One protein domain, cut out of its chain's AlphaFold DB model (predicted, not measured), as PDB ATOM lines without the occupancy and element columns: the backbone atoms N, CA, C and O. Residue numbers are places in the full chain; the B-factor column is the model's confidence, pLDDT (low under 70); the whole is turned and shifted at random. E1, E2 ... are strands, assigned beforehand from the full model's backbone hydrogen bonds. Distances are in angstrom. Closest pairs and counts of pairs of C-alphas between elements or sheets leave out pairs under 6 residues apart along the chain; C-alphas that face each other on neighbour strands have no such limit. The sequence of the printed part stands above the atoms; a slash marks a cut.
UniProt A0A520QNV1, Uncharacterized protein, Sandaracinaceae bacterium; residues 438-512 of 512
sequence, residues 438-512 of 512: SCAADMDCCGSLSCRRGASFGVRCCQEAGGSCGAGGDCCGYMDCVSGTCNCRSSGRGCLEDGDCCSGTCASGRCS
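This is residues 438 to 512 of the 512 residues of an uncharacterized protein of Sandaracinaceae bacterium (UniProt A0A520QNV1). Little regular structure is present: mostly loops with two small strand hairpins, E1-E2 beside loop 438 to 450 at one end of the longest axis, the coil of residues 488 to 512 at the other end, and E3-E4 off to one side, making a loose triangle with them. The printed part has 75 residues, no named helix and four strands, E1 to E4, in two antiparallel pairs; the class is all strand, with 12 residues in named elements. It is compact, radius of gyration of the C-alphas 11.5 A, spanning 32 by 26 by 20 A.

E1, residues 451 to 453, and E2, residues 460 to 462, form an antiparallel hairpin at 139 degrees, with N 461 and O 452 2.7 A apart. Residues 438 to 439 pair antiparallel with 460 to 461. E3, residues 480 to 482, and E4, residues 485 to 487, form another at 131 degrees, with N 487 and O 480 2.8 A apart. E2 and E3 are apart.

E1 begins at C-alpha 451 (371.393, 388.347, 257.522) and spans 7.1 A, as does E2. E3 spans 6.0 A; E4 spans 6.2 A, ending at C-alpha 487 (383.163, 385.976, 267.941).

The C-alphas farthest apart, of Cys 446 and Gly 492, are 32.3 A apart. The printed part has no cut. The E2 to E3 link is long. Residues 443, 448, 454 to 459 and 465 have pLDDT under 70.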
ATOM      1  N   SER A 438     369.543 380.344 254.508       74.44
ATOM      2  CA  SER A 438     369.808 381.389 253.524       74.44
ATOM      3  C   SER A 438     368.840 382.563 253.671       74.44
ATOM      4  O   SER A 438     367.639 382.353 253.842       74.44
ATOM      5  N   CYS A 439     369.348 383.782 253.532       75.50
ATOM      6  CA  CYS A 439     368.566 385.013 253.653       75.50
ATOM      7  C   CYS A 439     368.948 386.029 252.566       75.50
ATOM      8  O   CYS A 439     370.034 385.958 251.982       75.50
ATOM      9  N   ALA A 440     368.063 386.982 252.274       76.56
ATOM     10  CA  ALA A 440     368.336 388.107 251.383       76.56
ATOM     11  C   ALA A 440     368.518 389.423 252.165       76.56
ATOM     12  O   ALA A 440     369.380 390.235 251.801       76.56
ATOM     13  N   ALA A 441     367.768 389.599 253.256       71.25
ATOM     14  CA  ALA A 441     367.765 390.750 254.154       71.25
ATOM     15  C   ALA A 441     367.587 390.330 255.627       71.25
ATOM     16  O   ALA A 441     367.168 389.213 255.913       71.25
ATOM     17  N   ASP A 442     367.893 391.231 256.567       72.25
ATOM     18  CA  ASP A 442     367.823 390.949 258.015       72.25
ATOM     19  C   ASP A 442     366.406 390.571 258.473       72.25
ATOM     20  O   ASP A 442     366.238 389.713 259.329       72.25
ATOM     21  N   MET A 443     365.378 391.134 257.829       66.62
ATOM     22  CA  MET A 443     363.967 390.799 258.076       66.62
ATOM     23  C   MET A 443     363.583 389.362 257.696       66.62
ATOM     24  O   MET A 443     362.535 388.888 258.123       66.62
ATOM     25  N   ASP A 444     364.414 388.673 256.911       71.75
ATOM     26  CA  ASP A 444     364.186 387.270 256.576       71.75
ATOM     27  C   ASP A 444     364.611 386.350 257.722       71.75
ATOM     28  O   ASP A 444     364.328 385.166 257.667       71.75
ATOM     29  N   CYS A 445     365.313 386.845 258.740       72.88
ATOM     30  CA  CYS A 445     365.901 386.028 259.790       72.88
ATOM     31  C   CYS A 445     365.046 386.036 261.060       72.88
ATOM     32  O   CYS A 445     364.611 387.083 261.534       72.88
ATOM     33  N   CYS A 446     364.779 384.857 261.627       73.06
ATOM     34  CA  CYS A 446     363.902 384.751 262.794       73.06
ATOM     35  C   CYS A 446     364.515 385.385 264.058       73.06
ATOM     36  O   CYS A 446     365.682 385.161 264.376       73.06
ATOM     37  N   GLY A 447     363.693 386.081 264.850       72.19
ATOM     38  CA  GLY A 447     364.095 386.626 266.152       72.19
ATOM     39  C   GLY A 447     365.001 387.851 266.023       72.19
ATOM     40  O   GLY A 447     364.681 388.783 265.297       72.19
ATOM     41  N   SER A 448     366.121 387.862 266.747       66.94
ATOM     42  CA  SER A 448     367.122 388.940 266.707       66.94
ATOM     43  C   SER A 448     368.294 388.635 265.767       66.94
ATOM     44  O   SER A 448     369.384 389.140 265.998       66.94
ATOM     45  N   LEU A 449     368.113 387.755 264.776       72.00
ATOM     46  CA  LEU A 449     369.167 387.332 263.852       72.00
ATOM     47  C   LEU A 449     369.334 388.318 262.683       72.00
ATOM     48  O   LEU A 449     368.354 388.649 262.031       72.00
ATOM     49  N   SER A 450     370.565 388.723 262.362       76.88
ATOM     50  CA  SER A 450     370.884 389.489 261.142       76.88
ATOM     51  C   SER A 450     371.320 388.589 259.982       76.88
ATOM     52  O   SER A 450     371.948 387.541 260.171       76.88
ATOM     53  N   CYS A 451     371.049 389.036 258.756       78.62
ATOM     54  CA  CYS A 451     371.393 388.347 257.522       78.62
ATOM     55  C   CYS A 451     372.804 388.717 257.045       78.62
ATOM     56  O   CYS A 451     373.021 389.736 256.377       78.62
ATOM     57  N   ARG A 452     373.791 387.862 257.321       77.25
ATOM     58  CA  ARG A 452     375.225 388.143 257.091       77.25
ATOM     59  C   ARG A 452     375.838 387.258 256.018       77.25
ATOM     60  O   ARG A 452     375.326 386.180 255.758       77.25
ATOM     61  N   ARG A 453     376.914 387.676 255.339       74.81
ATOM     62  CA  ARG A 453     377.525 386.829 254.286       74.81
ATOM     63  C   ARG A 453     378.179 385.591 254.896       74.81
ATOM     64  O   ARG A 453     379.014 385.733 255.771       74.81
ATOM     65  N   GLY A 454     377.875 384.391 254.405       69.56
ATOM     66  CA  GLY A 454     378.565 383.163 254.814       69.56
ATOM     67  C   GLY A 454     379.945 382.996 254.159       69.56
ATOM     68  O   GLY A 454     380.173 383.469 253.043       69.56
ATOM     69  N   ALA A 455     380.860 382.277 254.824       62.16
ATOM     70  CA  ALA A 455     382.186 381.931 254.282       62.16
ATOM     71  C   ALA A 455     382.136 380.980 253.067       62.16
ATOM     72  O   ALA A 455     383.062 380.952 252.256       62.16
ATOM     73  N   SER A 456     381.050 380.218 252.914       56.72
ATOM     74  CA  SER A 456     380.875 379.221 251.854       56.72
ATOM     75  C   SER A 456     380.042 379.792 250.698       56.72
ATOM     76  O   SER A 456     378.824 379.882 250.785       56.72
ATOM     77  N   PHE A 457     380.699 380.176 249.599       44.34
ATOM     78  CA  PHE A 457     380.103 380.402 248.267       44.34
ATOM     79  C   PHE A 457     378.834 381.284 248.180       44.34
ATOM     80  O   PHE A 457     377.885 380.954 247.475       44.34
ATOM     81  N   GLY A 458     378.847 382.465 248.805       57.09
ATOM     82  CA  GLY A 458     377.979 383.582 248.396       57.09
ATOM     83  C   GLY A 458     376.528 383.550 248.881       57.09
ATOM     84  O   GLY A 458     375.757 384.425 248.493       57.09
ATOM     85  N   VAL A 459     376.157 382.610 249.749       68.88
ATOM     86  CA  VAL A 459     374.863 382.646 250.444       68.88
ATOM     87  C   VAL A 459     374.996 383.447 251.739       68.88
ATOM     88  O   VAL A 459     375.920 383.232 252.526       68.88
ATOM     89  N   ARG A 460     374.111 384.430 251.944       78.50
ATOM     90  CA  ARG A 460     373.968 385.080 253.253       78.50
ATOM     91  C   ARG A 460     373.215 384.128 254.181       78.50
ATOM     92  O   ARG A 460     372.359 383.393 253.698       78.50
ATOM     93  N   CYS A 461     373.530 384.137 255.466       80.19
ATOM     94  CA  CYS A 461     372.927 383.297 256.486       80.19
ATOM     95  C   CYS A 461     372.460 384.115 257.694       80.19
ATOM     96  O   CYS A 461     373.006 385.180 257.989       80.19
ATOM     97  N   CYS A 462     371.442 383.608 258.383       77.88
ATOM     98  CA  CYS A 462     370.907 384.208 259.602       77.88
ATOM     99  C   CYS A 462     371.748 383.806 260.824       77.88
ATOM    100  O   CYS A 462     371.634 382.665 261.273       77.88
ATOM    101  N   GLN A 463     372.603 384.708 261.338       79.25
ATOM    102  CA  GLN A 463     373.370 384.506 262.585       79.25
ATOM    103  C   GLN A 463     373.949 385.822 263.153       79.25
ATOM    104  O   GLN A 463     374.633 386.580 262.452       79.25
ATOM    105  N   GLU A 464     373.760 386.059 264.456       70.69
ATOM    106  CA  GLU A 464     374.363 387.187 265.190       70.69
ATOM    107  C   GLU A 464     375.775 386.909 265.715       70.69
ATOM    108  O   GLU A 464     376.198 385.763 265.887       70.69
ATOM    109  N   ALA A 465     376.504 387.986 266.034       64.81
ATOM    110  CA  ALA A 465     377.682 387.872 266.894       64.81
ATOM    111  C   ALA A 465     377.213 387.435 268.292       64.81
ATOM    112  O   ALA A 465     376.246 387.974 268.819       64.81
ATOM    113  N   GLY A 466     377.876 386.439 268.880       72.00
ATOM    114  CA  GLY A 466     377.442 385.803 270.126       72.00
ATOM    115  C   GLY A 466     376.436 384.658 269.952       72.00
ATOM    116  O   GLY A 466     375.991 384.109 270.955       72.00
ATOM    117  N   GLY A 467     376.092 384.257 268.720       75.12
ATOM    118  CA  GLY A 467     375.322 383.031 268.464       75.12
ATOM    119  C   GLY A 467     376.117 381.762 268.802       75.12
ATOM    120  O   GLY A 467     377.344 381.764 268.722       75.12
ATOM    121  N   SER A 468     375.441 380.676 269.186       78.75
ATOM    122  CA  SER A 468     376.098 379.413 269.553       78.75
ATOM    123  C   SER A 468     376.739 378.710 268.349       78.75
ATOM    124  O   SER A 468     376.133 378.663 267.280       78.75
ATOM    125  N   CYS A 469     377.916 378.110 268.528       79.06
ATOM    126  CA  CYS A 469     378.660 377.400 267.481       79.06
ATOM    127  C   CYS A 469     379.440 376.197 268.040       79.06
ATOM    128  O   CYS A 469     379.835 376.196 269.204       79.06
ATOM    129  N   GLY A 470     379.691 375.181 267.208       80.12
ATOM    130  CA  GLY A 470     380.605 374.069 267.506       80.12
ATOM    131  C   GLY A 470     381.961 374.207 266.801       80.12
ATOM    132  O   GLY A 470     382.989 373.769 267.314       80.12
ATOM    133  N   ALA A 471     381.978 374.864 265.644       78.62
ATOM    134  CA  ALA A 471     383.152 375.186 264.849       78.62
ATOM    135  C   ALA A 471     382.995 376.560 264.179       78.62
ATOM    136  O   ALA A 471     381.902 377.108 264.078       78.62
ATOM    137  N   GLY A 472     384.094 377.125 263.666       72.44
ATOM    138  CA  GLY A 472     384.050 378.413 262.953       72.44
ATOM    139  C   GLY A 472     383.175 378.401 261.690       72.44
ATOM    140  O   GLY A 472     382.694 379.446 261.280       72.44
ATOM    141  N   GLY A 473     382.924 377.226 261.100       71.31
ATOM    142  CA  GLY A 473     381.993 377.078 259.974       71.31
ATOM    143  C   GLY A 473     380.516 377.252 260.347       71.31
ATOM    144  O   GLY A 473     379.699 377.449 259.453       71.31
ATOM    145  N   ASP A 474     380.190 377.218 261.643       75.38
ATOM    146  CA  ASP A 474     378.833 377.442 262.160       75.38
ATOM    147  C   ASP A 474     378.540 378.935 262.387       75.38
ATOM    148  O   ASP A 474     377.451 379.313 262.816       75.38
ATOM    149  N   CYS A 475     379.525 379.796 262.128       79.44
ATOM    150  CA  CYS A 475     379.388 381.237 262.201       79.44
ATOM    151  C   CYS A 475     379.263 381.819 260.792       79.44
ATOM    152  O   CYS A 475     379.994 381.435 259.879       79.44
ATOM    153  N   CYS A 476     378.356 382.781 260.609       79.00
ATOM    154  CA  CYS A 476     378.338 383.569 259.380       79.00
ATOM    155  C   CYS A 476     379.630 384.397 259.268       79.00
ATOM    156  O   CYS A 476     380.206 384.820 260.270       79.00
ATOM    157  N   GLY A 477     380.093 384.633 258.045       76.25
ATOM    158  CA  GLY A 477     381.339 385.344 257.779       76.25
ATOM    159  C   GLY A 477     382.586 384.527 258.111       76.25
ATOM    160  O   GLY A 477     382.568 383.299 258.105       76.25
ATOM    161  N   TYR A 478     383.695 385.217 258.370       84.12
ATOM    162  CA  TYR A 478     384.952 384.597 258.817       84.12
ATOM    163  C   TYR A 478     385.084 384.588 260.352       84.12
ATOM    164  O   TYR A 478     386.187 384.389 260.863       84.12
ATOM    165  N   MET A 479     383.989 384.807 261.086       81.94
ATOM    166  CA  MET A 479     383.965 384.815 262.552       81.94
ATOM    167  C   MET A 479     384.515 383.506 263.149       81.94
ATOM    168  O   MET A 479     384.329 382.416 262.610       81.94
ATOM    169  N   ASP A 480     385.224 383.620 264.272       86.25
ATOM    170  CA  ASP A 480     385.829 382.479 264.956       86.25
ATOM    171  C   ASP A 480     384.859 381.968 266.042       86.25
ATOM    172  O   ASP A 480     384.297 382.749 266.811       86.25
ATOM    173  N   CYS A 481     384.671 380.650 266.139       87.50
ATOM    174  CA  CYS A 481     383.917 380.059 267.242       87.50
ATOM    175  C   CYS A 481     384.800 379.998 268.494       87.50
ATOM    176  O   CYS A 481     385.750 379.214 268.549       87.50
ATOM    177  N   VAL A 482     384.511 380.834 269.490       89.81
ATOM    178  CA  VAL A 482     385.285 380.931 270.734       89.81
ATOM    179  C   VAL A 482     384.370 380.583 271.897       89.81
ATOM    180  O   VAL A 482     383.349 381.232 272.098       89.81
ATOM    181  N   SER A 483     384.725 379.547 272.659       88.75
ATOM    182  CA  SER A 483     383.941 379.081 273.814       88.75
ATOM    183  C   SER A 483     382.470 378.793 273.481       88.75
ATOM    184  O   SER A 483     381.570 379.117 274.250       88.75
ATOM    185  N   GLY A 484     382.223 378.213 272.304       86.62
ATOM    186  CA  GLY A 484     380.878 377.872 271.848       86.62
ATOM    187  C   GLY A 484     380.049 379.057 271.357       86.62
ATOM    188  O   GLY A 484     378.857 378.886 271.129       86.62
ATOM    189  N   THR A 485     380.640 380.246 271.194       87.12
ATOM    190  CA  THR A 485     379.961 381.436 270.659       87.12
ATOM    191  C   THR A 485     380.741 382.106 269.527       87.12
ATOM    192  O   THR A 485     381.969 382.217 269.559       87.12
ATOM    193  N   CYS A 486     380.016 382.562 268.506       85.31
ATOM    194  CA  CYS A 486     380.572 383.235 267.339       85.31
ATOM    195  C   CYS A 486     381.137 384.599 267.723       85.31
ATOM    196  O   CYS A 486     380.392 385.506 268.090       85.31
ATOM    197  N   ASN A 487     382.452 384.753 267.613       88.38
ATOM    198  CA  ASN A 487     383.163 385.976 267.941       88.38
ATOM    199  C   ASN A 487     383.836 386.582 266.713       88.38
ATOM    200  O   ASN A 487     384.262 385.896 265.780       88.38
ATOM    201  N   CYS A 488     383.966 387.905 266.748       87.81
ATOM    202  CA  CYS A 488     384.764 388.643 265.785       87.81
ATOM    203  C   CYS A 488     386.232 388.181 265.809       87.81
ATOM    204  O   CYS A 488     386.733 387.631 266.793       87.81
ATOM    205  N   ARG A 489     386.951 388.431 264.717       89.50
ATOM    206  CA  ARG A 489     388.366 388.094 264.584       89.50
ATOM    207  C   ARG A 489     389.270 389.234 265.028       89.50
ATOM    208  O   ARG A 489     388.995 390.412 264.799       89.50
ATOM    209  N   SER A 490     390.415 388.865 265.588       91.19
ATOM    210  CA  SER A 490     391.495 389.791 265.928       91.19
ATOM    211  C   SER A 490     392.166 390.402 264.685       91.19
ATOM    212  O   SER A 490     392.165 389.800 263.607       91.19
ATOM    213  N   SER A 491     392.808 391.565 264.852       91.69
ATOM    214  CA  SER A 491     393.568 392.245 263.786       91.69
ATOM    215  C   SER A 491     394.581 391.301 263.106       91.69
ATOM    216  O   SER A 491     395.167 390.412 263.731       91.69
ATOM    217  N   GLY A 492     394.733 391.444 261.789       87.69
ATOM    218  CA  GLY A 492     395.578 390.631 260.911       87.69
ATOM    219  C   GLY A 492     394.934 389.353 260.350       87.69
ATOM    220  O   GLY A 492     395.501 388.757 259.424       87.69
ATOM    221  N   ARG A 493     393.773 388.927 260.867       90.38
ATOM    222  CA  ARG A 493     393.023 387.741 260.402       90.38
ATOM    223  C   ARG A 493     392.213 388.050 259.143       90.38
ATOM    224  O   ARG A 493     391.880 389.202 258.899       90.38
ATOM    225  N   GLY A 494     391.911 387.026 258.343       86.88
ATOM    226  CA  GLY A 494     391.111 387.189 257.124       86.88
ATOM    227  C   GLY A 494     389.651 387.535 257.430       86.88
ATOM    228  O   GLY A 494     389.095 386.961 258.365       86.88
ATOM    229  N   CYS A 495     389.058 388.424 256.641       87.44
ATOM    230  CA  CYS A 495     387.669 388.877 256.755       87.44
ATOM    231  C   CYS A 495     387.033 389.058 255.370       87.44
ATOM    232  O   CYS A 495     387.739 389.230 254.372       87.44
ATOM    233  N   LEU A 496     385.703 389.030 255.321       82.69
ATOM    234  CA  LEU A 496     384.891 389.413 254.166       82.69
ATOM    235  C   LEU A 496     384.286 390.806 254.334       82.69
ATOM    236  O   LEU A 496     384.167 391.525 253.343       82.69
ATOM    237  N   GLU A 497     383.897 391.173 255.554       83.12
ATOM    238  CA  GLU A 497     383.265 392.456 255.868       83.12
ATOM    239  C   GLU A 497     383.692 393.000 257.236       83.12
ATOM    240  O   GLU A 497     384.270 392.290 258.058       83.12
ATOM    241  N   ASP A 498     383.412 394.280 257.484       85.19
ATOM    242  CA  ASP A 498     383.800 394.990 258.710       85.19
ATOM    243  C   ASP A 498     383.306 394.292 259.986       85.19
ATOM    244  O   ASP A 498     384.008 394.266 260.997       85.19
ATOM    245  N   GLY A 499     382.131 393.657 259.914       79.69
ATOM    246  CA  GLY A 499     381.520 392.908 261.013       79.69
ATOM    247  C   GLY A 499     382.224 391.598 261.385       79.69
ATOM    248  O   GLY A 499     381.928 391.053 262.447       79.69
ATOM    249  N   ASP A 500     383.158 391.105 260.563       84.56
ATOM    250  CA  ASP A 500     384.018 389.966 260.911       84.56
ATOM    251  C   ASP A 500     385.139 390.367 261.876       84.56
ATOM    252  O   ASP A 500     385.774 389.504 262.477       84.56
ATOM    253  N   CYS A 501     385.428 391.662 262.006       88.19
ATOM    254  CA  CYS A 501     386.612 392.167 262.686       88.19
ATOM    255  C   CYS A 501     386.251 392.814 264.015       88.19
ATOM    256  O   CYS A 501     385.377 393.670 264.081       88.19
ATOM    257  N   CYS A 502     386.982 392.481 265.082       90.25
ATOM    258  CA  CYS A 502     386.763 393.125 266.381       90.25
ATOM    259  C   CYS A 502     387.119 394.616 266.369       90.25
ATOM    260  O   CYS A 502     386.663 395.367 267.224       90.25
ATOM    261  N   SER A 503     387.934 395.047 265.402       87.88
ATOM    262  CA  SER A 503     388.214 396.458 265.141       87.88
ATOM    263  C   SER A 503     387.104 397.169 264.360       87.88
ATOM    264  O   SER A 503     387.140 398.389 264.245       87.88
ATOM    265  N   GLY A 504     386.131 396.426 263.820       87.62
ATOM    266  CA  GLY A 504     385.066 396.955 262.972       87.62
ATOM    267  C   GLY A 504     385.542 397.398 261.589       87.62
ATOM    268  O   GLY A 504     384.880 398.215 260.959       87.62
ATOM    269  N   THR A 505     386.712 396.950 261.119       92.00
ATOM    270  CA  THR A 505     387.219 397.316 259.788       92.00
ATOM    271  C   THR A 505     387.933 396.150 259.112       92.00
ATOM    272  O   THR A 505     388.909 395.605 259.634       92.00
ATOM    273  N   CYS A 506     387.458 395.797 257.919       90.06
ATOM    274  CA  CYS A 506     388.026 394.799 257.028       90.06
ATOM    275  C   CYS A 506     388.724 395.481 255.842       90.06
ATOM    276  O   CYS A 506     388.126 395.782 254.808       90.06
ATOM    277  N   ALA A 507     390.029 395.715 255.970       93.44
ATOM    278  CA  ALA A 507     390.840 396.354 254.942       93.44
ATOM    279  C   ALA A 507     391.563 395.304 254.084       93.44
ATOM    280  O   ALA A 507     392.374 394.517 254.572       93.44
ATOM    281  N   SER A 508     391.286 395.292 252.775       91.44
ATOM    282  CA  SER A 508     391.932 394.377 251.814       91.44
ATOM    283  C   SER A 508     391.811 392.889 252.194       91.44
ATOM    284  O   SER A 508     392.739 392.107 251.982       91.44
ATOM    285  N   GLY A 509     390.667 392.497 252.766       89.00
ATOM    286  CA  GLY A 509     390.395 391.123 253.196       89.00
ATOM    287  C   GLY A 509     391.091 390.718 254.499       89.00
ATOM    288  O   GLY A 509     391.176 389.524 254.791       89.00
ATOM    289  N   ARG A 510     391.615 391.678 255.276       92.50
ATOM    290  CA  ARG A 510     392.143 391.452 256.628       92.50
ATOM    291  C   ARG A 510     391.603 392.463 257.634       92.50
ATOM    292  O   ARG A 510     391.424 393.631 257.311       92.50
ATOM    293  N   CYS A 511     391.403 392.013 258.867       90.88
ATOM    294  CA  CYS A 511     391.027 392.889 259.967       90.88
ATOM    295  C   CYS A 511     392.162 393.861 260.272       90.88
ATOM    296  O   CYS A 511     393.291 393.413 260.491       90.88
ATOM    297  N   SER A 512     391.880 395.165 260.260       87.69
ATOM    298  CA  SER A 512     392.857 396.220 260.565       87.69
ATOM    299  C   SER A 512     392.636 396.766 261.956       87.69
ATOM    300  O   SER A 512     391.495 397.223 262.190       87.69
TER     301      SER A 512